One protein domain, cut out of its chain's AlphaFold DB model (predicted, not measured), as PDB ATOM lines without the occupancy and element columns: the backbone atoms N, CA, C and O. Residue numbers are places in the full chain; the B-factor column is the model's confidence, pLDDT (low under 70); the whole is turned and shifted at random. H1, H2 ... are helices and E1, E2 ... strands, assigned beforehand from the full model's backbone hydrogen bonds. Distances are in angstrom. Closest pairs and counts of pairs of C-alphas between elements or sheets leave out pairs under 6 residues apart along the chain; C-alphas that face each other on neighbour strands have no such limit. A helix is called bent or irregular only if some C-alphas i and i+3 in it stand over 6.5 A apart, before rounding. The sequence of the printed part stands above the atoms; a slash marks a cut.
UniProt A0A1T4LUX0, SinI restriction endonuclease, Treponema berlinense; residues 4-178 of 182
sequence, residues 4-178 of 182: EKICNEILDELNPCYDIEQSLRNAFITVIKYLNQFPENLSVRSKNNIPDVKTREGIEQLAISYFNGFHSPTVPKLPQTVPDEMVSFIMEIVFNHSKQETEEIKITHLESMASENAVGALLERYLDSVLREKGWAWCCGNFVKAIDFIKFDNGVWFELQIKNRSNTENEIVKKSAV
ATOM      1  N   GLU A   4     -24.139  14.814   5.794       93.12
ATOM      2  CA  GLU A   4     -25.582  14.614   5.763       93.12
ATOM      3  C   GLU A   4     -26.206  15.194   4.495       93.12
ATOM      4  O   GLU A   4     -27.024  14.534   3.862       93.12
ATOM      5  N   LYS A   5     -25.765  16.381   4.064       94.31
ATOM      6  CA  LYS A   5     -26.201  16.955   2.787       94.31
ATOM      7  C   LYS A   5     -25.838  16.050   1.604       94.31
ATOM      8  O   LYS A   5     -26.702  15.760   0.787       94.31
ATOM      9  N   ILE A   6     -24.588  15.583   1.534       95.31
ATOM     10  CA  ILE A   6     -24.114  14.726   0.433       95.31
ATOM     11  C   ILE A   6     -24.858  13.391   0.414       95.31
ATOM     12  O   ILE A   6     -25.282  12.948  -0.649       95.31
ATOM     13  N   CYS A   7     -25.048  12.766   1.578       96.19
ATOM     14  CA  CYS A   7     -25.836  11.547   1.678       96.19
ATOM     15  C   CYS A   7     -27.253  11.778   1.153       96.19
ATOM     16  O   CYS A   7     -27.699  10.992   0.335       96.19
ATOM     17  N   ASN A   8     -27.943  12.846   1.565       96.19
ATOM     18  CA  ASN A   8     -29.301  13.106   1.081       96.19
ATOM     19  C   ASN A   8     -29.357  13.271  -0.445       96.19
ATOM     20  O   ASN A   8     -30.202  12.644  -1.070       96.19
ATOM     21  N   GLU A   9     -28.421  14.006  -1.052       96.69
ATOM     22  CA  GLU A   9     -28.350  14.140  -2.517       96.69
ATOM     23  C   GLU A   9     -28.182  12.779  -3.219       96.69
ATOM     24  O   GLU A   9     -28.919  12.473  -4.152       96.69
ATOM     25  N   ILE A  10     -27.261  11.933  -2.741       96.88
ATOM     26  CA  ILE A  10     -27.055  10.575  -3.281       96.88
ATOM     27  C   ILE A  10     -28.312   9.715  -3.086       96.88
ATOM     28  O   ILE A  10     -28.715   8.966  -3.970       96.88
ATOM     29  N   LEU A  11     -28.945   9.796  -1.915       96.75
ATOM     30  CA  LEU A  11     -30.141   9.017  -1.600       96.75
ATOM     31  C   LEU A  11     -31.356   9.454  -2.423       96.75
ATOM     32  O   LEU A  11     -32.225   8.631  -2.703       96.75
ATOM     33  N   ASP A  12     -31.437  10.721  -2.815       96.50
ATOM     34  CA  ASP A  12     -32.472  11.216  -3.721       96.50
ATOM     35  C   ASP A  12     -32.254  10.697  -5.146       96.50
ATOM     36  O   ASP A  12     -33.210  10.260  -5.787       96.50
ATOM     37  N   GLU A  13     -30.999  10.647  -5.602       96.25
ATOM     38  CA  GLU A  13     -30.610  10.058  -6.891       96.25
ATOM     39  C   GLU A  13     -30.894   8.545  -6.945       96.25
ATOM     40  O   GLU A  13     -31.388   8.042  -7.955       96.25
ATOM     41  N   LEU A  14     -30.636   7.819  -5.852       94.31
ATOM     42  CA  LEU A  14     -30.846   6.369  -5.764       94.31
ATOM     43  C   LEU A  14     -32.292   5.966  -5.433       94.31
ATOM     44  O   LEU A  14     -32.668   4.814  -5.662       94.31
ATOM     45  N   ASN A  15     -33.116   6.883  -4.912       91.94
ATOM     46  CA  ASN A  15     -34.478   6.576  -4.466       91.94
ATOM     47  C   ASN A  15     -35.338   5.844  -5.506       91.94
ATOM     48  O   ASN A  15     -35.983   4.863  -5.136       91.94
ATOM     49  N   PRO A  16     -35.355   6.259  -6.792       92.75
ATOM     50  CA  PRO A  16     -36.193   5.609  -7.797       92.75
ATOM     51  C   PRO A  16     -35.851   4.128  -8.020       92.75
ATOM     52  O   PRO A  16     -36.691   3.385  -8.517       92.75
ATOM     53  N   CYS A  17     -34.635   3.696  -7.669       88.75
ATOM     54  CA  CYS A  17     -34.184   2.314  -7.834       88.75
ATOM     55  C   CYS A  17     -34.473   1.424  -6.619       88.75
ATOM     56  O   CYS A  17     -34.575   0.210  -6.779       88.75
ATOM     57  N   TYR A  18     -34.568   2.008  -5.421       87.88
ATOM     58  CA  TYR A  18     -34.558   1.259  -4.160       87.88
ATOM     59  C   TYR A  18     -35.750   1.532  -3.238       87.88
ATOM     60  O   TYR A  18     -35.842   0.864  -2.217       87.88
ATOM     61  N   ASP A  19     -36.630   2.485  -3.562       88.69
ATOM     62  CA  ASP A  19     -37.790   2.860  -2.732       88.69
ATOM     63  C   ASP A  19     -37.402   3.135  -1.263       88.69
ATOM     64  O   ASP A  19     -37.762   2.425  -0.323       88.69
ATOM     65  N   ILE A  20     -36.551   4.146  -1.065       91.50
ATOM     66  CA  ILE A  20     -35.836   4.360   0.195       91.50
ATOM     67  C   ILE A  20     -36.700   5.153   1.183       91.50
ATOM     68  O   ILE A  20     -36.735   6.390   1.161       91.50
ATOM     69  N   GLU A  21     -37.321   4.435   2.119       93.19
ATOM     70  CA  GLU A  21     -38.066   5.016   3.240       93.19
ATOM     71  C   GLU A  21     -37.184   5.825   4.211       93.19
ATOM     72  O   GLU A  21     -35.981   5.590   4.360       93.19
ATOM     73  N   GLN A  22     -37.787   6.783   4.925       93.62
ATOM     74  CA  GLN A  22     -37.048   7.744   5.753       93.62
ATOM     75  C   GLN A  22     -36.223   7.091   6.874       93.62
ATOM     76  O   GLN A  22     -35.104   7.529   7.145       93.62
ATOM     77  N   SER A  23     -36.738   6.045   7.526       94.69
ATOM     78  CA  SER A  23     -36.002   5.333   8.580       94.69
ATOM     79  C   SER A  23     -34.752   4.642   8.021       94.69
ATOM     80  O   SER A  23     -33.688   4.691   8.642       94.69
ATOM     81  N   LEU A  24     -34.833   4.096   6.804       95.38
ATOM     82  CA  LEU A  24     -33.698   3.503   6.103       95.38
ATOM     83  C   LEU A  24     -32.666   4.554   5.664       95.38
ATOM     84  O   LEU A  24     -31.464   4.319   5.804       95.38
ATOM     85  N   ARG A  25     -33.114   5.735   5.209       96.19
ATOM     86  CA  ARG A  25     -32.226   6.885   4.932       96.19
ATOM     87  C   ARG A  25     -31.430   7.270   6.169       96.19
ATOM     88  O   ARG A  25     -30.206   7.385   6.115       96.19
ATOM     89  N   ASN A  26     -32.125   7.428   7.293       96.50
ATOM     90  CA  ASN A  26     -31.518   7.804   8.564       96.50
ATOM     91  C   ASN A  26     -30.504   6.750   9.034       96.50
ATOM     92  O   ASN A  26     -29.427   7.110   9.518       96.50
ATOM     93  N   ALA A  27     -30.813   5.461   8.850       97.81
ATOM     94  CA  ALA A  27     -29.896   4.370   9.157       97.81
ATOM     95  C   ALA A  27     -28.608   4.461   8.319       97.81
ATOM     96  O   ALA A  27     -27.516   4.497   8.888       97.81
ATOM     97  N   PHE A  28     -28.711   4.619   6.993       97.88
ATOM     98  CA  PHE A  28     -27.531   4.775   6.133       97.88
ATOM     99  C   PHE A  28     -26.683   5.999   6.516       97.88
ATOM    100  O   PHE A  28     -25.468   5.886   6.688       97.88
ATOM    101  N   ILE A  29     -27.313   7.162   6.724       97.31
ATOM    102  CA  ILE A  29     -26.618   8.388   7.156       97.31
ATOM    103  C   ILE A  29     -25.874   8.154   8.478       97.31
ATOM    104  O   ILE A  29     -24.746   8.621   8.648       97.31
ATOM    105  N   THR A  30     -26.480   7.413   9.407       97.56
ATOM    106  CA  THR A  30     -25.864   7.051  10.691       97.56
ATOM    107  C   THR A  30     -24.612   6.197  10.485       97.56
ATOM    108  O   THR A  30     -23.576   6.493  11.082       97.56
ATOM    109  N   VAL A  31     -24.657   5.209   9.584       97.88
ATOM    110  CA  VAL A  31     -23.493   4.381   9.221       97.88
ATOM    111  C   VAL A  31     -22.364   5.214   8.613       97.88
ATOM    112  O   VAL A  31     -21.208   5.058   9.010       97.88
ATOM    113  N   ILE A  32     -22.665   6.151   7.712       97.69
ATOM    114  CA  ILE A  32     -21.630   7.016   7.120       97.69
ATOM    115  C   ILE A  32     -21.035   7.974   8.161       97.69
ATOM    116  O   ILE A  32     -19.816   8.157   8.200       97.69
ATOM    117  N   LYS A  33     -21.857   8.550   9.049       96.44
ATOM    118  CA  LYS A  33     -21.371   9.381  10.167       96.44
ATOM    119  C   LYS A  33     -20.423   8.594  11.075       96.44
ATOM    120  O   LYS A  33     -19.378   9.129  11.447       96.44
ATOM    121  N   TYR A  34     -20.763   7.343  11.384       96.75
ATOM    122  CA  TYR A  34     -19.919   6.445  12.169       96.75
ATOM    123  C   TYR A  34     -18.576   6.184  11.486       96.75
ATOM    124  O   TYR A  34     -17.532   6.454  12.070       96.75
ATOM    125  N   LEU A  35     -18.578   5.746  10.226       95.69
ATOM    126  CA  LEU A  35     -17.341   5.438   9.500       95.69
ATOM    127  C   LEU A  35     -16.466   6.670   9.244       95.69
ATOM    128  O   LEU A  35     -15.248   6.552   9.170       95.69
ATOM    129  N   ASN A  36     -17.054   7.862   9.139       94.44
ATOM    130  CA  ASN A  36     -16.272   9.092   9.070       94.44
ATOM    131  C   ASN A  36     -15.524   9.390  10.384       94.44
ATOM    132  O   ASN A  36     -14.459  10.006  10.342       94.44
ATOM    133  N   GLN A  37     -16.068   8.979  11.534       94.12
ATOM    134  CA  GLN A  37     -15.406   9.109  12.839       94.12
ATOM    135  C   GLN A  37     -14.433   7.956  13.123       94.12
ATOM    136  O   GLN A  37     -13.376   8.200  13.699       94.12
ATOM    137  N   PHE A  38     -14.764   6.742  12.678       94.19
ATOM    138  CA  PHE A  38     -13.993   5.511  12.890       94.19
ATOM    139  C   PHE A  38     -13.641   4.837  11.549       94.19
ATOM    140  O   PHE A  38     -14.177   3.771  11.218       94.19
ATOM    141  N   PRO A  39     -12.775   5.455  10.723       92.00
ATOM    142  CA  PRO A  39     -12.447   4.950   9.387       92.00
ATOM    143  C   PRO A  39     -11.773   3.569   9.397       92.00
ATOM    144  O   PRO A  39     -11.862   2.828   8.420       92.00
ATOM    145  N   GLU A  40     -11.131   3.175  10.497       91.19
ATOM    146  CA  GLU A  40     -10.531   1.852  10.692       91.19
ATOM    147  C   GLU A  40     -11.555   0.707  10.644       91.19
ATOM    148  O   GLU A  40     -11.207  -0.421  10.263       91.19
ATOM    149  N   ASN A  41     -12.818   1.008  10.962       93.69
ATOM    150  CA  ASN A  41     -13.926   0.058  10.931       93.69
ATOM    151  C   ASN A  41     -14.492  -0.155   9.524       93.69
ATOM    152  O   ASN A  41     -15.308  -1.058   9.333       93.69
ATOM    153  N   LEU A  42     -14.025   0.593   8.520       93.38
ATOM    154  CA  LEU A  42     -14.337   0.306   7.126       93.38
ATOM    155  C   LEU A  42     -13.657  -1.001   6.689       93.38
ATOM    156  O   LEU A  42     -12.437  -1.173   6.804       93.38
ATOM    157  N   SER A  43     -14.449  -1.940   6.173       88.44
ATOM    158  CA  SER A  43     -13.969  -3.212   5.633       88.44
ATOM    159  C   SER A  43     -13.251  -3.010   4.303       88.44
ATOM    160  O   SER A  43     -13.803  -2.465   3.348       88.44
ATOM    161  N   VAL A  44     -12.011  -3.491   4.222       75.25
ATOM    162  CA  VAL A  44     -11.201  -3.429   3.004       75.25
ATOM    163  C   VAL A  44     -11.487  -4.681   2.184       75.25
ATOM    164  O   VAL A  44     -10.939  -5.746   2.458       75.25
ATOM    165  N   ARG A  45     -12.357  -4.564   1.175       64.75
ATOM    166  CA  ARG A  45     -12.665  -5.678   0.257       64.75
ATOM    167  C   ARG A  45     -11.605  -5.882  -0.826       64.75
ATOM    168  O   ARG A  45     -11.430  -6.993  -1.308       64.75
ATOM    169  N   SER A  46     -10.901  -4.819  -1.215       65.62
ATOM    170  CA  SER A  46      -9.847  -4.839  -2.234       65.62
ATOM    171  C   SER A  46      -8.803  -3.771  -1.929       65.62
ATOM    172  O   SER A  46      -9.158  -2.657  -1.551       65.62
ATOM    173  N   LYS A  47      -7.516  -4.085  -2.127       63.34
ATOM    174  CA  LYS A  47      -6.415  -3.123  -1.929       63.34
ATOM    175  C   LYS A  47      -6.438  -1.965  -2.933       63.34
ATOM    176  O   LYS A  47      -5.865  -0.922  -2.646       63.34
ATOM    177  N   ASN A  48      -7.087  -2.146  -4.086       66.12
ATOM    178  CA  ASN A  48      -6.988  -1.213  -5.212       66.12
ATOM    179  C   ASN A  48      -8.190  -0.266  -5.346       66.12
ATOM    180  O   ASN A  48      -8.128   0.655  -6.151       66.12
ATOM    181  N   ASN A  49      -9.281  -0.490  -4.607       71.81
ATOM    182  CA  ASN A  49     -10.477   0.356  -4.669       71.81
ATOM    183  C   ASN A  49     -11.199   0.349  -3.313       71.81
ATOM    184  O   ASN A  49     -12.157  -0.398  -3.110       71.81
ATOM    185  N   ILE A  50     -10.661   1.109  -2.358       82.50
ATOM    186  CA  ILE A  50     -11.261   1.300  -1.033       82.50
ATOM    187  C   ILE A  50     -12.144   2.550  -1.121       82.50
ATOM    188  O   ILE A  50     -11.598   3.621  -1.395       82.50
ATOM    189  N   PRO A  51     -13.467   2.443  -0.906       88.31
ATOM    190  CA  PRO A  51     -14.334   3.615  -0.877       88.31
ATOM    191  C   PRO A  51     -13.873   4.602   0.202       88.31
ATOM    192  O   PRO A  51     -13.598   4.198   1.331       88.31
ATOM    193  N   ASP A  52     -13.805   5.891  -0.125       89.69
ATOM    194  CA  ASP A  52     -13.480   6.938   0.844       89.69
ATOM    195  C   ASP A  52     -14.761   7.621   1.341       89.69
ATOM    196  O   ASP A  52     -15.472   8.281   0.589       89.69
ATOM    197  N   VAL A  53     -15.047   7.504   2.638       90.75
ATOM    198  CA  VAL A  53     -16.200   8.157   3.285       90.75
ATOM    199  C   VAL A  53     -16.115   9.689   3.286       90.75
ATOM    200  O   VAL A  53     -17.078  10.361   3.652       90.75
ATOM    201  N   LYS A  54     -14.970  10.256   2.885       89.94
ATOM    202  CA  LYS A  54     -14.744  11.699   2.738       89.94
ATOM    203  C   LYS A  54     -14.990  12.213   1.318       89.94
ATOM    204  O   LYS A  54     -14.885  13.422   1.111       89.94
ATOM    205  N   THR A  55     -15.311  11.347   0.357       93.12
ATOM    206  CA  THR A  55     -15.623  11.737  -1.026       93.12
ATOM    207  C   THR A  55     -17.061  11.378  -1.380       93.12
ATOM    208  O   THR A  55     -17.648  10.458  -0.808       93.12
ATOM    209  N   ARG A  56     -17.660  12.116  -2.325       94.62
ATOM    210  CA  ARG A  56     -19.019  11.811  -2.802       94.62
ATOM    211  C   ARG A  56     -19.046  10.425  -3.440       94.62
ATOM    212  O   ARG A  56     -19.912   9.622  -3.119       94.62
ATOM    213  N   GLU A  57     -18.058  10.146  -4.283       94.12
ATOM    214  CA  GLU A  57     -17.924   8.904  -5.037       94.12
ATOM    215  C   GLU A  57     -17.778   7.696  -4.102       94.12
ATOM    216  O   GLU A  57     -18.373   6.645  -4.335       94.12
ATOM    217  N   GLY A  58     -17.019   7.833  -3.009       93.94
ATOM    218  CA  GLY A  58     -16.887   6.771  -2.017       93.94
ATOM    219  C   GLY A  58     -18.184   6.532  -1.243       93.94
ATOM    220  O   GLY A  58     -18.586   5.381  -1.074       93.94
ATOM    221  N   ILE A  59     -18.891   7.594  -0.837       96.06
ATOM    222  CA  ILE A  59     -20.211   7.468  -0.193       96.06
ATOM    223  C   ILE A  59     -21.224   6.814  -1.142       96.06
ATOM    224  O   ILE A  59     -22.003   5.973  -0.700       96.06
ATOM    225  N   GLU A  60     -21.198   7.137  -2.434       96.00
ATOM    226  CA  GLU A  60     -22.078   6.541  -3.444       96.00
ATOM    227  C   GLU A  60     -21.824   5.033  -3.605       96.00
ATOM    228  O   GLU A  60     -22.761   4.234  -3.562       96.00
ATOM    229  N   GLN A  61     -20.557   4.607  -3.678       94.50
ATOM    230  CA  GLN A  61     -20.197   3.181  -3.706       94.50
ATOM    231  C   GLN A  61     -20.688   2.427  -2.458       94.50
ATOM    232  O   GLN A  61     -21.141   1.277  -2.544       94.50
ATOM    233  N   LEU A  62     -20.608   3.069  -1.288       95.81
ATOM    234  CA  LEU A  62     -21.110   2.510  -0.034       95.81
ATOM    235  C   LEU A  62     -22.640   2.472  -0.003       95.81
ATOM    236  O   LEU A  62     -23.191   1.472   0.449       95.81
ATOM    237  N   ALA A  63     -23.322   3.491  -0.530       96.75
ATOM    238  CA  ALA A  63     -24.778   3.515  -0.658       96.75
ATOM    239  C   ALA A  63     -25.266   2.343  -1.516       96.75
ATOM    240  O   ALA A  63     -26.101   1.558  -1.072       96.75
ATOM    241  N   ILE A  64     -24.674   2.146  -2.697       95.06
ATOM    242  CA  ILE A  64     -24.999   1.014  -3.576       95.06
ATOM    243  C   ILE A  64     -24.787  -0.319  -2.841       95.06
ATOM    244  O   ILE A  64     -25.643  -1.202  -2.887       95.06
ATOM    245  N   SER A  65     -23.669  -0.470  -2.123       94.75
ATOM    246  CA  SER A  65     -23.384  -1.683  -1.344       94.75
ATOM    247  C   SER A  65     -24.407  -1.918  -0.229       94.75
ATOM    248  O   SER A  65     -24.849  -3.051  -0.033       94.75
ATOM    249  N   TYR A  66     -24.797  -0.855   0.474       96.50
ATOM    250  CA  TYR A  66     -25.777  -0.873   1.554       96.50
ATOM    251  C   TYR A  66     -27.154  -1.301   1.047       96.50
ATOM    252  O   TYR A  66     -27.704  -2.295   1.518       96.50
ATOM    253  N   PHE A  67     -27.688  -0.621   0.029       96.19
ATOM    254  CA  PHE A  67     -29.031  -0.910  -0.475       96.19
ATOM    255  C   PHE A  67     -29.116  -2.252  -1.198       96.19
ATOM    256  O   PHE A  67     -30.125  -2.941  -1.056       96.19
ATOM    257  N   ASN A  68     -28.057  -2.682  -1.891       94.38
ATOM    258  CA  ASN A  68     -27.989  -4.047  -2.415       94.38
ATOM    259  C   ASN A  68     -27.981  -5.087  -1.288       94.38
ATOM    260  O   ASN A  68     -28.611  -6.132  -1.423       94.38
ATOM    261  N   GLY A  69     -27.291  -4.811  -0.177       93.38
ATOM    262  CA  GLY A  69     -27.294  -5.671   1.007       93.38
ATOM    263  C   GLY A  69     -28.673  -5.759   1.658       93.38
ATOM    264  O   GLY A  69     -29.158  -6.858   1.914       93.38
ATOM    265  N   PHE A  70     -29.327  -4.615   1.861       94.75
ATOM    266  CA  PHE A  70     -30.653  -4.523   2.474       94.75
ATOM    267  C   PHE A  70     -31.736  -5.266   1.672       94.75
ATOM    268  O   PHE A  70     -32.547  -6.000   2.241       94.75
ATOM    269  N   HIS A  71     -31.718  -5.115   0.345       92.12
ATOM    270  CA  HIS A  71     -32.684  -5.739  -0.567       92.12
ATOM    271  C   HIS A  71     -32.278  -7.144  -1.029       92.12
ATOM    272  O   HIS A  71     -33.005  -7.772  -1.801       92.12
ATOM    273  N   SER A  72     -31.127  -7.652  -0.581       89.50
ATOM    274  CA  SER A  72     -30.670  -8.985  -0.960       89.50
ATOM    275  C   SER A  72     -31.673 -10.049  -0.483       89.50
ATOM    276  O   SER A  72     -32.093 -10.022   0.679       89.50
ATOM    277  N   PRO A  73     -32.052 -11.019  -1.335       84.31
ATOM    278  CA  PRO A  73     -32.913 -12.119  -0.923       84.31
ATOM    279  C   PRO A  73     -32.262 -12.958   0.182       84.31
ATOM    280  O   PRO A  73     -31.084 -13.303   0.094       84.31
ATOM    281  N   THR A  74     -33.051 -13.391   1.164       80.62
ATOM    282  CA  THR A  74     -32.620 -14.327   2.224       80.62
ATOM    283  C   THR A  74     -32.713 -15.797   1.816       80.62
ATOM    284  O   THR A  74     -32.731 -16.683   2.666       80.62
ATOM    285  N   VAL A  75     -32.830 -16.076   0.517       81.50
ATOM    286  CA  VAL A  75     -32.923 -17.448   0.010       81.50
ATOM    287  C   VAL A  75     -31.566 -18.138   0.206       81.50
ATOM    288  O   VAL A  75     -30.555 -17.570  -0.222       81.50
ATOM    289  N   PRO A  76     -31.518 -19.342   0.815       81.62
ATOM    290  CA  PRO A  76     -30.282 -20.099   0.965       81.62
ATOM    291  C   PRO A  76     -29.587 -20.287  -0.383       81.62
ATOM    292  O   PRO A  76     -30.189 -20.747  -1.354       81.62
ATOM    293  N   LYS A  77     -28.304 -19.931  -0.442       81.94
ATOM    294  CA  LYS A  77     -27.445 -20.203  -1.595       81.94
ATOM    295  C   LYS A  77     -26.420 -21.238  -1.185       81.94
ATOM    296  O   LYS A  77     -25.712 -21.038  -0.198       81.94
ATOM    297  N   LEU A  78     -26.346 -22.324  -1.949       82.19
ATOM    298  CA  LEU A  78     -25.319 -23.332  -1.738       82.19
ATOM    299  C   LEU A  78     -23.932 -22.691  -1.876       82.19
ATOM    300  O   LEU A  78     -23.704 -21.936  -2.831       82.19
ATOM    301  N   PRO A  79     -23.006 -22.966  -0.941       81.06
ATOM    302  CA  PRO A  79     -21.621 -22.562  -1.094       81.06
ATOM    303  C   PRO A  79     -21.048 -23.119  -2.398       81.06
ATOM    304  O   PRO A  79     -21.242 -24.286  -2.723       81.06
ATOM    305  N   GLN A  80     -20.307 -22.292  -3.136       76.81
ATOM    306  CA  GLN A  80     -19.547 -22.739  -4.314       76.81
ATOM    307  C   GLN A  80     -18.176 -23.321  -3.942       76.81
ATOM    308  O   GLN A  80     -17.372 -23.643  -4.814       76.81
ATOM    309  N   THR A  81     -17.875 -23.407  -2.646       75.50
ATOM    310  CA  THR A  81     -16.615 -23.945  -2.141       75.50
ATOM    311  C   THR A  81     -16.484 -25.411  -2.526       75.50
ATOM    312  O   THR A  81     -17.385 -26.203  -2.255       75.50
ATOM    313  N   VAL A  82     -15.344 -25.768  -3.116       74.44
ATOM    314  CA  VAL A  82     -14.975 -27.166  -3.339       74.44
ATOM    315  C   VAL A  82     -14.617 -27.772  -1.976       74.44
ATOM    316  O   VAL A  82     -13.705 -27.254  -1.328       74.44
ATOM    317  N   PRO A  83     -15.341 -28.797  -1.495       76.19
ATOM    318  CA  PRO A  83     -15.017 -29.446  -0.228       76.19
ATOM    319  C   PRO A  83     -13.684 -30.204  -0.312       76.19
ATOM    320  O   PRO A  83     -13.309 -30.703  -1.371       76.19
ATOM    321  N   ASP A  84     -12.975 -30.276   0.816       84.31
ATOM    322  CA  ASP A  84     -11.680 -30.949   0.936       84.31
ATOM    323  C   ASP A  84     -11.856 -32.476   0.901       84.31
ATOM    324  O   ASP A  84     -12.560 -33.054   1.731       84.31
ATOM    325  N   GLU A  85     -11.196 -33.135  -0.052       87.31
ATOM    326  CA  GLU A  85     -11.253 -34.588  -0.247       87.31
ATOM    327  C   GLU A  85     -10.774 -35.375   0.984       87.31
ATOM    328  O   GLU A  85     -11.240 -36.491   1.230       87.31
ATOM    329  N   MET A  86      -9.897 -34.792   1.811       91.56
ATOM    330  CA  MET A  86      -9.433 -35.429   3.044       91.56
ATOM    331  C   MET A  86     -10.544 -35.584   4.082       91.56
ATOM    332  O   MET A  86     -10.490 -36.519   4.883       91.56
ATOM    333  N   VAL A  87     -11.566 -34.720   4.060       90.81
ATOM    334  CA  VAL A  87     -12.738 -34.868   4.933       90.81
ATOM    335  C   VAL A  87     -13.451 -36.173   4.599       90.81
ATOM    336  O   VAL A  87     -13.664 -36.984   5.497       90.81
ATOM    337  N   SER A  88     -13.721 -36.425   3.315       90.38
ATOM    338  CA  SER A  88     -14.345 -37.669   2.848       90.38
ATOM    339  C   SER A  88     -13.528 -38.903   3.237       90.38
ATOM    340  O   SER A  88     -14.073 -39.860   3.781       90.38
ATOM    341  N   PHE A  89     -12.204 -38.857   3.058       92.12
ATOM    342  CA  PHE A  89     -11.326 -39.963   3.448       92.12
ATOM    343  C   PHE A  89     -11.391 -40.274   4.953       92.12
ATOM    344  O   PHE A  89     -11.430 -41.439   5.353       92.12
ATOM    345  N   ILE A  90     -11.443 -39.245   5.805       94.38
ATOM    346  CA  ILE A  90     -11.619 -39.421   7.254       94.38
ATOM    347  C   ILE A  90     -12.995 -40.029   7.564       94.38
ATOM    348  O   ILE A  90     -13.078 -40.914   8.416       94.38
ATOM    349  N   MET A  91     -14.061 -39.602   6.877       94.25
ATOM    350  CA  MET A  91     -15.402 -40.185   7.038       94.25
ATOM    351  C   MET A  91     -15.422 -41.681   6.708       94.25
ATOM    352  O   MET A  91     -16.002 -42.462   7.465       94.25
ATOM    353  N   GLU A  92     -14.724 -42.089   5.648       95.00
ATOM    354  CA  GLU A  92     -14.627 -43.495   5.248       95.00
ATOM    355  C   GLU A  92     -13.824 -44.345   6.247       95.00
ATOM    356  O   GLU A  92     -14.262 -45.426   6.635       95.00
ATOM    357  N   ILE A  93     -12.654 -43.869   6.682       95.94
ATOM    358  CA  ILE A  93     -11.714 -44.674   7.483       95.94
ATOM    359  C   ILE A  93     -12.012 -44.638   8.984       95.94
ATOM    360  O   ILE A  93     -11.836 -45.642   9.670       95.94
ATOM    361  N   VAL A  94     -12.394 -43.476   9.520       96.19
ATOM    362  CA  VAL A  94     -12.553 -43.275  10.971       96.19
ATOM    363  C   VAL A  94     -13.992 -43.511  11.405       96.19
ATOM    364  O   VAL A  94     -14.232 -44.123  12.443       96.19
ATOM    365  N   PHE A  95     -14.946 -43.019  10.614       94.69
ATOM    366  CA  PHE A  95     -16.373 -43.123  10.919       94.69
ATOM    367  C   PHE A  95     -17.049 -44.306  10.210       94.69
ATOM    368  O   PHE A  95     -18.239 -44.534  10.415       94.69
ATOM    369  N   ASN A  96     -16.285 -45.095   9.440       95.81
ATOM    370  CA  ASN A  96     -16.736 -46.277   8.700       95.81
ATOM    371  C   ASN A  96     -17.910 -46.008   7.743       95.81
ATOM    372  O   ASN A  96     -18.714 -46.907   7.489       95.81
ATOM    373  N   HIS A  97     -18.015 -44.790   7.205       95.88
ATOM    374  CA  HIS A  97     -18.984 -44.504   6.155       95.88
ATOM    375  C   HIS A  97     -18.552 -45.135   4.832       95.88
ATOM    376  O   HIS A  97     -17.377 -45.184   4.475       95.88
ATOM    377  N   SER A  98     -19.516 -45.613   4.061       95.88
ATOM    378  CA  SER A  98     -19.284 -45.981   2.673       95.88
ATOM    379  C   SER A  98     -19.032 -44.739   1.812       95.88
ATOM    380  O   SER A  98     -19.389 -43.610   2.159       95.88
ATOM    381  N   LYS A  99     -18.468 -44.958   0.621       92.31
ATOM    382  CA  LYS A  99     -18.298 -43.898  -0.386       92.31
ATOM    383  C   LYS A  99     -19.618 -43.227  -0.760       92.31
ATOM    384  O   LYS A  99     -19.656 -42.020  -0.956       92.31
ATOM    385  N   GLN A 100     -20.693 -44.012  -0.854       94.50
ATOM    386  CA  GLN A 100     -22.012 -43.484  -1.186       94.50
ATOM    387  C   GLN A 100     -22.532 -42.567  -0.071       94.50
ATOM    388  O   GLN A 100     -22.909 -41.434  -0.352       94.50
ATOM    389  N   GLU A 101     -22.489 -43.021   1.185       94.62
ATOM    390  CA  GLU A 101     -22.911 -42.210   2.338       94.62
ATOM    391  C   GLU A 101     -22.088 -40.923   2.449       94.62
ATOM    392  O   GLU A 101     -22.622 -39.865   2.758       94.62
ATOM    393  N   THR A 102     -20.792 -40.990   2.150       91.75
ATOM    394  CA  THR A 102     -19.900 -39.828   2.214       91.75
ATOM    395  C   THR A 102     -20.274 -38.750   1.187       91.75
ATOM    396  O   THR A 102     -20.275 -37.561   1.516       91.75
ATOM    397  N   GLU A 103     -20.656 -39.130  -0.038       90.75
ATOM    398  CA  GLU A 103     -21.153 -38.167  -1.035       90.75
ATOM    399  C   GLU A 103     -22.518 -37.577  -0.648       90.75
ATOM    400  O   GLU A 103     -22.737 -36.377  -0.828       90.75
ATOM    401  N   GLU A 104     -23.417 -38.374  -0.063       93.25
ATOM    402  CA  GLU A 104     -24.702 -37.880   0.452       93.25
ATOM    403  C   GLU A 104     -24.490 -36.864   1.586       93.25
ATOM    404  O   GLU A 104     -25.023 -35.752   1.538       93.25
ATOM    405  N   ILE A 105     -23.630 -37.188   2.556       92.25
ATOM    406  CA  ILE A 105     -23.285 -36.301   3.674       92.25
ATOM    407  C   ILE A 105     -22.693 -34.986   3.172       92.25
ATOM    408  O   ILE A 105     -23.036 -33.923   3.686       92.25
ATOM    409  N   LYS A 106     -21.829 -35.028   2.158       89.06
ATOM    410  CA  LYS A 106     -21.234 -33.829   1.559       89.06
ATOM    411  C   LYS A 106     -22.293 -32.888   0.981       89.06
ATOM    412  O   LYS A 106     -22.215 -31.681   1.216       89.06
ATOM    413  N   ILE A 107     -23.287 -33.418   0.268       89.75
ATOM    414  CA  ILE A 107     -24.400 -32.618  -0.267       89.75
ATOM    415  C   ILE A 107     -25.211 -32.017   0.884       89.75
ATOM    416  O   ILE A 107     -25.380 -30.798   0.947       89.75
ATOM    417  N   THR A 108     -25.634 -32.845   1.840       91.50
ATOM    418  CA  THR A 108     -26.426 -32.393   2.993       91.50
ATOM    419  C   THR A 108     -25.670 -31.379   3.854       91.50
ATOM    420  O   THR A 108     -26.261 -30.438   4.381       91.50
ATOM    421  N   HIS A 109     -24.349 -31.505   3.974       90.38
ATOM    422  CA  HIS A 109     -23.515 -30.540   4.681       90.38
ATOM    423  C   HIS A 109     -23.514 -29.168   3.990       90.38
ATOM    424  O   HIS A 109     -23.670 -28.148   4.664       90.38
ATOM    425  N   LEU A 110     -23.406 -29.118   2.657       89.38
ATOM    426  CA  LEU A 110     -23.505 -27.866   1.892       89.38
ATOM    427  C   LEU A 110     -24.884 -27.205   2.057       89.38
ATOM    428  O   LEU A 110     -24.966 -25.989   2.246       89.38
ATOM    429  N   GLU A 111     -25.957 -27.996   2.026       91.69
ATOM    430  CA  GLU A 111     -27.328 -27.530   2.276       91.69
ATOM    431  C   GLU A 111     -27.504 -27.000   3.705       91.69
ATOM    432  O   GLU A 111     -28.128 -25.955   3.920       91.69
ATOM    433  N   SER A 112     -26.911 -27.687   4.682       90.50
ATOM    434  CA  SER A 112     -26.915 -27.274   6.084       90.50
ATOM    435  C   SER A 112     -26.187 -25.942   6.265       90.50
ATOM    436  O   SER A 112     -26.769 -25.021   6.832       90.50
ATOM    437  N   MET A 113     -24.991 -25.774   5.691       88.00
ATOM    438  CA  MET A 113     -24.265 -24.498   5.723       88.00
ATOM    439  C   MET A 113     -25.043 -23.362   5.046       88.00
ATOM    440  O   MET A 113     -25.105 -22.249   5.569       88.00
ATOM    441  N   ALA A 114     -25.664 -23.624   3.889       89.44
ATOM    442  CA  ALA A 114     -26.510 -22.640   3.210       89.44
ATOM    443  C   ALA A 114     -27.683 -22.202   4.096       89.44
ATOM    444  O   ALA A 114     -28.009 -21.014   4.166       89.44
ATOM    445  N   SER A 115     -28.292 -23.166   4.789       90.38
ATOM    446  CA  SER A 115     -29.392 -22.925   5.718       90.38
ATOM    447  C   SER A 115     -28.939 -22.124   6.937       90.38
ATOM    448  O   SER A 115     -29.592 -21.150   7.292       90.38
ATOM    449  N   GLU A 116     -27.800 -22.462   7.539       87.50
ATOM    450  CA  GLU A 116     -27.234 -21.724   8.677       87.50
ATOM    451  C   GLU A 116     -26.938 -20.262   8.332       87.50
ATOM    452  O   GLU A 116     -27.303 -19.359   9.090       87.50
ATOM    453  N   ASN A 117     -26.349 -20.019   7.158       85.88
ATOM    454  CA  ASN A 117     -26.103 -18.666   6.659       85.88
ATOM    455  C   ASN A 117     -27.413 -17.891   6.451       85.88
ATOM    456  O   ASN A 117     -27.508 -16.719   6.822       85.88
ATOM    457  N   ALA A 118     -28.438 -18.540   5.892       89.69
ATOM    458  CA  ALA A 118     -29.748 -17.926   5.707       89.69
ATOM    459  C   ALA A 118     -30.424 -17.592   7.043       89.69
ATOM    460  O   ALA A 118     -31.011 -16.519   7.171       89.69
ATOM    461  N   VAL A 119     -30.305 -18.457   8.057       90.19
ATOM    462  CA  VAL A 119     -30.824 -18.183   9.406       90.19
ATOM    463  C   VAL A 119     -30.131 -16.965  10.021       90.19
ATOM    464  O   VAL A 119     -30.818 -16.106  10.569       90.19
ATOM    465  N   GLY A 120     -28.805 -16.842   9.892       88.44
ATOM    466  CA  GLY A 120     -28.072 -15.653  10.345       88.44
ATOM    467  C   GLY A 120     -28.574 -14.365   9.682       88.44
ATOM    468  O   GLY A 120     -28.933 -13.411  10.372       88.44
ATOM    469  N   ALA A 121     -28.711 -14.373   8.354       89.19
ATOM    470  CA  ALA A 121     -29.237 -13.228   7.609       89.19
ATOM    471  C   ALA A 121     -30.697 -12.892   7.979       89.19
ATOM    472  O   ALA A 121     -31.068 -11.720   8.066       89.19
ATOM    473  N   LEU A 122     -31.538 -13.904   8.212       92.25
ATOM    474  CA  LEU A 122     -32.920 -13.717   8.662       92.25
ATOM    475  C   LEU A 122     -32.989 -13.106  10.064       92.25
ATOM    476  O   LEU A 122     -33.831 -12.237  10.293       92.25
ATOM    477  N   LEU A 123     -32.109 -13.526  10.976       92.69
ATOM    478  CA  LEU A 123     -32.019 -12.970  12.324       92.69
ATOM    479  C   LEU A 123     -31.675 -11.479  12.279       92.69
ATOM    480  O   LEU A 123     -32.372 -10.682  12.902       92.69
ATOM    481  N   GLU A 124     -30.657 -11.088  11.512       93.69
ATOM    482  CA  GLU A 124     -30.300  -9.675  11.342       93.69
ATOM    483  C   GLU A 124     -31.458  -8.859  10.755       93.69
ATOM    484  O   GLU A 124     -31.818  -7.817  11.299       93.69
ATOM    485  N   ARG A 125     -32.125  -9.356   9.705       94.50
ATOM    486  CA  ARG A 125     -33.282  -8.656   9.120       94.50
ATOM    487  C   ARG A 125     -34.450  -8.522  10.090       94.50
ATOM    488  O   ARG A 125     -35.118  -7.490  10.111       94.50
ATOM    489  N   TYR A 126     -34.718  -9.558  10.880       94.44
ATOM    490  CA  TYR A 126     -35.735  -9.487  11.923       94.44
ATOM    491  C   TYR A 126     -35.375  -8.419  12.960       94.44
ATOM    492  O   TYR A 126     -36.220  -7.591  13.306       94.44
ATOM    493  N   LEU A 127     -34.120  -8.383  13.410       96.06
ATOM    494  CA  LEU A 127     -33.657  -7.372  14.355       96.06
ATOM    495  C   LEU A 127     -33.764  -5.959  13.778       96.06
ATOM    496  O   LEU A 127     -34.280  -5.085  14.468       96.06
ATOM    497  N   ASP A 128     -33.382  -5.732  12.520       96.44
ATOM    498  CA  ASP A 128     -33.566  -4.437  11.854       96.44
ATOM    499  C   ASP A 128     -35.036  -3.989  11.866       96.44
ATOM    500  O   ASP A 128     -35.330  -2.857  12.257       96.44
ATOM    501  N   SER A 129     -35.975  -4.898  11.578       94.75
ATOM    502  CA  SER A 129     -37.415  -4.586  11.582       94.75
ATOM    503  C   SER A 129     -37.957  -4.104  12.939       94.75
ATOM    504  O   SER A 129     -38.996  -3.449  12.986       94.75
ATOM    505  N   VAL A 130     -37.255  -4.393  14.042       96.19
ATOM    506  CA  VAL A 130     -37.650  -4.006  15.408       96.19
ATOM    507  C   VAL A 130     -36.778  -2.879  15.974       96.19
ATOM    508  O   VAL A 130     -37.257  -2.046  16.750       96.19
ATOM    509  N   LEU A 131     -35.483  -2.872  15.657       96.50
ATOM    510  CA  LEU A 131     -34.491  -1.976  16.252       96.50
ATOM    511  C   LEU A 131     -34.347  -0.656  15.491       96.50
ATOM    512  O   LEU A 131     -33.997   0.351  16.111       96.50
ATOM    513  N   ARG A 132     -34.650  -0.631  14.189       96.06
ATOM    514  CA  ARG A 132     -34.489   0.560  13.345       96.06
ATOM    515  C   ARG A 132     -35.353   1.733  13.801       96.06
ATOM    516  O   ARG A 132     -34.847   2.834  13.992       96.06
ATOM    517  N   GLU A 133     -36.608   1.463  14.152       93.75
ATOM    518  CA  GLU A 133     -37.526   2.449  14.752       93.75
ATOM    519  C   GLU A 133     -37.078   2.935  16.147       93.75
ATOM    520  O   GLU A 133     -37.561   3.944  16.654       93.75
ATOM    521  N   LYS A 134     -36.120   2.244  16.780       94.75
ATOM    522  CA  LYS A 134     -35.512   2.629  18.068       94.75
ATOM    523  C   LYS A 134     -34.177   3.365  17.891       94.75
ATOM    524  O   LYS A 134     -33.455   3.572  18.872       94.75
ATOM    525  N   GLY A 135     -33.844   3.746  16.657       94.88
ATOM    526  CA  GLY A 135     -32.651   4.514  16.306       94.88
ATOM    527  C   GLY A 135     -31.388   3.684  16.077       94.88
ATOM    528  O   GLY A 135     -30.307   4.262  16.002       94.88
ATOM    529  N   TRP A 136     -31.491   2.355  15.984       97.88
ATOM    530  CA  TRP A 136     -30.368   1.527  15.542       97.88
ATOM    531  C   TRP A 136     -30.260   1.539  14.017       97.88
ATOM    532  O   TRP A 136     -31.264   1.519  13.313       97.88
ATOM    533  N   ALA A 137     -29.038   1.533  13.505       98.12
ATOM    534  CA  ALA A 137     -28.749   1.368  12.091       98.12
ATOM    535  C   ALA A 137     -28.093   0.006  11.866       98.12
ATOM    536  O   ALA A 137     -27.055  -0.285  12.462       98.12
ATOM    537  N   TRP A 138     -28.701  -0.821  11.017       97.88
ATOM    538  CA  TRP A 138     -28.120  -2.082  10.565       97.88
ATOM    539  C   TRP A 138     -26.974  -1.809   9.585       97.88
ATOM    540  O   TRP A 138     -27.145  -1.102   8.598       97.88
ATOM    541  N   CYS A 139     -25.797  -2.369   9.834       96.88
ATOM    542  CA  CYS A 139     -24.602  -2.249   9.004       96.88
ATOM    543  C   CYS A 139     -24.605  -3.247   7.831       96.88
ATOM    544  O   CYS A 139     -23.631  -3.966   7.598       96.88
ATOM    545  N   CYS A 140     -25.702  -3.292   7.075       92.38
ATOM    546  CA  CYS A 140     -25.840  -4.202   5.943       92.38
ATOM    547  C   CYS A 140     -24.902  -3.839   4.777       92.38
ATOM    548  O   CYS A 140     -24.370  -2.733   4.666       92.38
ATOM    549  N   GLY A 141     -24.666  -4.807   3.888       90.19
ATOM    550  CA  GLY A 141     -23.793  -4.619   2.730       90.19
ATOM    551  C   GLY A 141     -22.310  -4.877   3.001       90.19
ATOM    552  O   GLY A 141     -21.499  -4.536   2.149       90.19
ATOM    553  N   ASN A 142     -21.952  -5.499   4.135       88.88
ATOM    554  CA  ASN A 142     -20.625  -5.981   4.576       88.88
ATOM    555  C   ASN A 142     -19.451  -5.024   4.292       88.88
ATOM    556  O   ASN A 142     -18.439  -5.436   3.707       88.88
ATOM    557  N   PHE A 143     -19.596  -3.748   4.648       93.00
ATOM    558  CA  PHE A 143     -18.512  -2.760   4.590       93.00
ATOM    559  C   PHE A 143     -18.154  -2.167   5.961       93.00
ATOM    560  O   PHE A 143     -17.196  -1.408   6.050       93.00
ATOM    561  N   VAL A 144     -18.841  -2.564   7.035       94.38
ATOM    562  CA  VAL A 144     -18.438  -2.297   8.424       94.38
ATOM    563  C   VAL A 144     -17.854  -3.586   9.008       94.38
ATOM    564  O   VAL A 144     -18.407  -4.668   8.814       94.38
ATOM    565  N   LYS A 145     -16.688  -3.512   9.650       91.81
ATOM    566  CA  LYS A 145     -15.998  -4.685  10.210       91.81
ATOM    567  C   LYS A 145     -16.615  -5.097  11.542       91.81
ATOM    568  O   LYS A 145     -16.623  -4.294  12.463       91.81
ATOM    569  N   ALA A 146     -16.993  -6.374  11.662       89.94
ATOM    570  CA  ALA A 146     -17.320  -7.029  12.938       89.94
ATOM    571  C   ALA A 146     -18.375  -6.291  13.795       89.94
ATOM    572  O   ALA A 146     -18.336  -6.341  15.024       89.94
ATOM    573  N   ILE A 147     -19.290  -5.575  13.139       94.25
ATOM    574  CA  ILE A 147     -20.372  -4.811  13.756       94.25
ATOM    575  C   ILE A 147     -21.584  -4.956  12.842       94.25
ATOM    576  O   ILE A 147     -21.494  -4.640  11.655       94.25
ATOM    577  N   ASP A 148     -22.700  -5.398  13.412       95.38
ATOM    578  CA  ASP A 148     -23.950  -5.607  12.684       95.38
ATOM    579  C   ASP A 148     -24.917  -4.449  12.927       95.38
ATOM    580  O   ASP A 148     -25.611  -4.041  12.009       95.38
ATOM    581  N   PHE A 149     -24.944  -3.852  14.123       97.62
ATOM    582  CA  PHE A 149     -25.777  -2.678  14.399       97.62
ATOM    583  C   PHE A 149     -25.011  -1.599  15.150       97.62
ATOM    584  O   PHE A 149     -24.218  -1.891  16.046       97.62
ATOM    585  N   ILE A 150     -25.323  -0.344  14.839       97.88
ATOM    586  CA  ILE A 150     -24.812   0.822  15.558       97.88
ATOM    587  C   ILE A 150     -25.938   1.751  16.001       97.88
ATOM    588  O   ILE A 150     -26.974   1.851  15.347       97.88
ATOM    589  N   LYS A 151     -25.726   2.476  17.096       97.00
ATOM    590  CA  LYS A 151     -26.609   3.557  17.549       97.00
ATOM    591  C   LYS A 151     -25.770   4.692  18.115       97.00
ATOM    592  O   LYS A 151     -24.833   4.442  18.868       97.00
ATOM    593  N   PHE A 152     -26.135   5.931  17.800       96.31
ATOM    594  CA  PHE A 152     -25.589   7.107  18.469       96.31
ATOM    595  C   PHE A 152     -26.604   7.638  19.479       96.31
ATOM    596  O   PHE A 152     -27.737   7.947  19.113       96.31
ATOM    597  N   ASP A 153     -26.214   7.721  20.747       93.25
ATOM    598  CA  ASP A 153     -27.094   8.177  21.823       93.25
ATOM    599  C   ASP A 153     -26.281   8.888  22.907       93.25
ATOM    600  O   ASP A 153     -25.219   8.411  23.309       93.25
ATOM    601  N   ASN A 154     -26.758  10.048  23.363       91.69
ATOM    602  CA  ASN A 154     -26.101  10.884  24.379       91.69
ATOM    603  C   ASN A 154     -24.590  11.104  24.151       91.69
ATOM    604  O   ASN A 154     -23.801  11.077  25.095       91.69
ATOM    605  N   GLY A 155     -24.177  11.312  22.897       90.88
ATOM    606  CA  GLY A 155     -22.773  11.556  22.553       90.88
ATOM    607  C   GLY A 155     -21.895  10.302  22.490       90.88
ATOM    608  O   GLY A 155     -20.679  10.432  22.378       90.88
ATOM    609  N   VAL A 156     -22.476   9.102  22.570       93.81
ATOM    610  CA  VAL A 156     -21.751   7.824  22.600       93.81
ATOM    611  C   VAL A 156     -22.240   6.906  21.484       93.81
ATOM    612  O   VAL A 156     -23.439   6.833  21.206       93.81
ATOM    613  N   TRP A 157     -21.307   6.179  20.865       96.62
ATOM    614  CA  TRP A 157     -21.626   5.105  19.930       96.62
ATOM    615  C   TRP A 157     -21.763   3.772  20.658       96.62
ATOM    616  O   TRP A 157     -20.906   3.375  21.453       96.62
ATOM    617  N   PHE A 158     -22.855   3.081  20.359       96.12
ATOM    618  CA  PHE A 158     -23.119   1.711  20.769       96.12
ATOM    619  C   PHE A 158     -22.983   0.808  19.553       96.12
ATOM    620  O   PHE A 158     -23.576   1.095  18.515       96.12
ATOM    621  N   GLU A 159     -22.238  -0.280  19.700       95.81
ATOM    622  CA  GLU A 159     -21.991  -1.275  18.656       95.81
ATOM    623  C   GLU A 159     -22.502  -2.640  19.129       95.81
ATOM    624  O   GLU A 159     -22.233  -3.051  20.264       95.81
ATOM    625  N   LEU A 160     -23.220  -3.346  18.255       94.12
ATOM    626  CA  LEU A 160     -23.685  -4.712  18.475       94.12
ATOM    627  C   LEU A 160     -23.190  -5.624  17.361       94.12
ATOM    628  O   LEU A 160     -23.321  -5.306  16.180       94.12
ATOM    629  N   GLN A 161     -22.693  -6.790  17.759       92.44
ATOM    630  CA  GLN A 161     -22.440  -7.914  16.868       92.44
ATOM    631  C   GLN A 161     -23.352  -9.071  17.285       92.44
ATOM    632  O   GLN A 161     -23.326  -9.504  18.438       92.44
ATOM    633  N   ILE A 162     -24.154  -9.567  16.352       89.31
ATOM    634  CA  ILE A 162     -25.141 -10.621  16.538       89.31
ATOM    635  C   ILE A 162     -24.531 -11.962  16.123       89.31
ATOM    636  O   ILE A 162     -23.823 -12.086  15.123       89.31
ATOM    637  N   LYS A 163     -24.803 -13.005  16.909       83.38
ATOM    638  CA  LYS A 163     -24.419 -14.385  16.601       83.38
ATOM    639  C   LYS A 163     -25.599 -15.310  16.874       83.38
ATOM    640  O   LYS A 163     -26.258 -15.194  17.897       83.38
ATOM    641  N   ASN A 164     -25.853 -16.238  15.950       77.62
ATOM    642  CA  ASN A 164     -26.993 -17.158  16.019       77.62
ATOM    643  C   ASN A 164     -26.784 -18.338  16.995       77.62
ATOM    644  O   ASN A 164     -27.737 -19.014  17.367       77.62
ATOM    645  N   ARG A 165     -25.543 -18.618  17.410       69.12
ATOM    646  CA  ARG A 165     -25.229 -19.660  18.400       69.12
ATOM    647  C   ARG A 165     -24.401 -19.084  19.539       69.12
ATOM    648  O   ARG A 165     -23.411 -18.397  19.297       69.12
ATOM    649  N   SER A 166     -24.770 -19.448  20.763       52.50
ATOM    650  CA  SER A 166     -23.955 -19.284  21.961       52.50
ATOM    651  C   SER A 166     -22.974 -20.454  22.058       52.50
ATOM    652  O   SER A 166     -23.245 -21.456  22.718       52.50
ATOM    653  N   ASN A 167     -21.826 -20.347  21.399       49.72
ATOM    654  CA  ASN A 167     -20.641 -20.979  21.973       49.72
ATOM    655  C   ASN A 167     -20.187 -20.019  23.078       49.72
ATOM    656  O   ASN A 167     -20.359 -18.815  22.923       49.72
ATOM    657  N   THR A 168     -19.703 -20.516  24.209       39.91
ATOM    658  CA  THR A 168     -19.540 -19.824  25.508       39.91
ATOM    659  C   THR A 168     -18.703 -18.526  25.519       39.91
ATOM    660  O   THR A 168     -18.470 -17.958  26.583       39.91
ATOM    661  N   GLU A 169     -18.277 -18.022  24.364       43.72
ATOM    662  CA  GLU A 169     -17.537 -16.784  24.172       43.72
ATOM    663  C   GLU A 169     -18.326 -15.812  23.264       43.72
ATOM    664  O   GLU A 169     -18.524 -16.082  22.080       43.72
ATOM    665  N   ASN A 170     -18.651 -14.627  23.804       41.38
ATOM    666  CA  ASN A 170     -18.850 -13.352  23.085       41.38
ATOM    667  C   ASN A 170     -20.274 -12.939  22.652       41.38
ATOM    668  O   ASN A 170     -20.554 -12.790  21.464       41.38
ATOM    669  N   GLU A 171     -21.115 -12.541  23.613       43.66
ATOM    670  CA  GLU A 171     -21.990 -11.376  23.395       43.66
ATOM    671  C   GLU A 171     -21.179 -10.115  23.728       43.66
ATOM    672  O   GLU A 171     -20.752  -9.944  24.870       43.66
ATOM    673  N   ILE A 172     -20.901  -9.246  22.748       54.88
ATOM    674  CA  ILE A 172     -20.120  -8.024  22.995       54.88
ATOM    675  C   ILE A 172     -20.928  -6.802  22.576       54.88
ATOM    676  O   ILE A 172     -21.033  -6.484  21.394       54.88
ATOM    677  N   VAL A 173     -21.446  -6.086  23.573       59.25
ATOM    678  CA  VAL A 173     -21.841  -4.684  23.416       59.25
ATOM    679  C   VAL A 173     -20.595  -3.843  23.659       59.25
ATOM    680  O   VAL A 173     -20.096  -3.788  24.787       59.25
ATOM    681  N   LYS A 174     -20.077  -3.196  22.615       71.06
ATOM    682  CA  LYS A 174     -18.961  -2.253  22.761       71.06
ATOM    683  C   LYS A 174     -19.493  -0.830  22.836       71.06
ATOM    684  O   LYS A 174     -20.490  -0.480  22.205       71.06
ATOM    685  N   LYS A 175     -18.826  -0.022  23.656       69.19
ATOM    686  CA  LYS A 175     -19.051   1.418  23.751       69.19
ATOM    687  C   LYS A 175     -17.822   2.115  23.198       69.19
ATOM    688  O   LYS A 175     -16.733   1.926  23.739       69.19
ATOM    689  N   SER A 176     -18.028   2.943  22.187       74.38
ATOM    690  CA  SER A 176     -16.977   3.762  21.596       74.38
ATOM    691  C   SER A 176     -17.272   5.221  21.912       74.38
ATOM    692  O   SER A 176     -18.310   5.773  21.536       74.38
ATOM    693  N   ALA A 177     -16.384   5.839  22.691       68.75
ATOM    694  CA  ALA A 177     -16.455   7.266  22.961       68.75
ATOM    695  C   ALA A 177     -16.042   8.035  21.702       68.75
ATOM    696  O   ALA A 177     -15.137   7.611  20.980       68.75
ATOM    697  N   VAL A 178     -16.689   9.173  21.450       65.12
ATOM    698  CA  VAL A 178     -16.261  10.077  20.379       65.12
ATOM    699  C   VAL A 178     -14.825  10.524  20.687       65.12
ATOM    700  O   VAL A 178     -14.573  10.978  21.808       65.12
TER     701      VAL A 178
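This is residues 4 to 178 of the 182 residues of the protein "SinI restriction endonuclease" of Treponema berlinense (UniProt A0A1T4LUX0). A long helix, H5, makes an arm that runs out from a head of three crossed helices, H1, H2 and H3, and a small antiparallel sheet; H4 packs on the arm's far end. In the head, H2 lies between H1 and H3 on one side and strand E1 of the sheet on the other. The printed part has 175 residues, with five named helices and three named strands in the order H1 H2 H3 H4 H5 E1 E2 E3; the class is mostly helix. The sheet, in the order E1 - E2 - E3, is a meander, each strand the antiparallel neighbour of the one before. The whole is loose, with a radius of gyration of the C-alphas of 20.0 A, and elongated, spanning 64 by 35 by 32 A.

H1, residues 4 to 18, begins at C-alpha 4 (-25.582, 14.614, 5.763) and is irregular: C-alphas 13 and 16 are 7.2 A apart. H2 is residues 22 to 37, 22.8 A long, and H3 residues 56 to 70, 20.7 A. H4 is residues 85 to 93. H5, residues 99 to 134, runs 52.9 A from C-alpha 99 (-18.298, -43.898, -0.386), with a kink of 29 degrees near residue 128. E1 is residues 149 to 153, E2 156 to 160 and E3 173 to 177, which ends at C-alpha 177 (-16.455, 7.266, 22.961).

H2 is the hub, touching three helices. With residues 25 to 29 it touches H1 at a steep tilt of 46 degrees, opposite ways; the closest C-alphas, of Cys 7 and Ile 29, are 6.4 A apart. H2 and H3 only just touch, with 3 pairs of C-alphas within 8 A, the closest Phe 28 and Ala 63 at 7.4 A. H1 and H3 touch at Ile 10 and Glu 60, their closest C-alphas, 6.4 A apart. H5 touches H2 with residues 132 to 133, about perpendicular at 81 degrees; the closest C-alphas, of Ser 23 and Arg 132, are 6.9 A apart. H2 only grazes the sheet, with residues 27 to 34, and H5 only grazes it, with residues 124 to 134. E1 and E2 form a hairpin, with N 151 and O 158 at 2.9 A; E2 and E3 form another, with N 159 and O 174 at 3.1 A. H4 touches H5 at a steep tilt of 59 degrees, the closest C-alphas, of Ser 88 and Thr 102, 6.0 A apart; H4 and H3 are apart. Every O i to N i+4 pair is within hydrogen-bond range in H2, H3 and H4, against 9 of 11 in H1 and 30 of 32 in H5.

The two C-alphas farthest apart, those of Lys 5 and Asn 96, are 64.2 A apart. The printed part has no cut. The links H2 to H3, H3 to H4, H5 to E1 and E2 to E3 are long. Mean pLDDT of the printed part is 88.7; residues 45 to 48, 165 to 173, 175 and 177 to 178 are under 70.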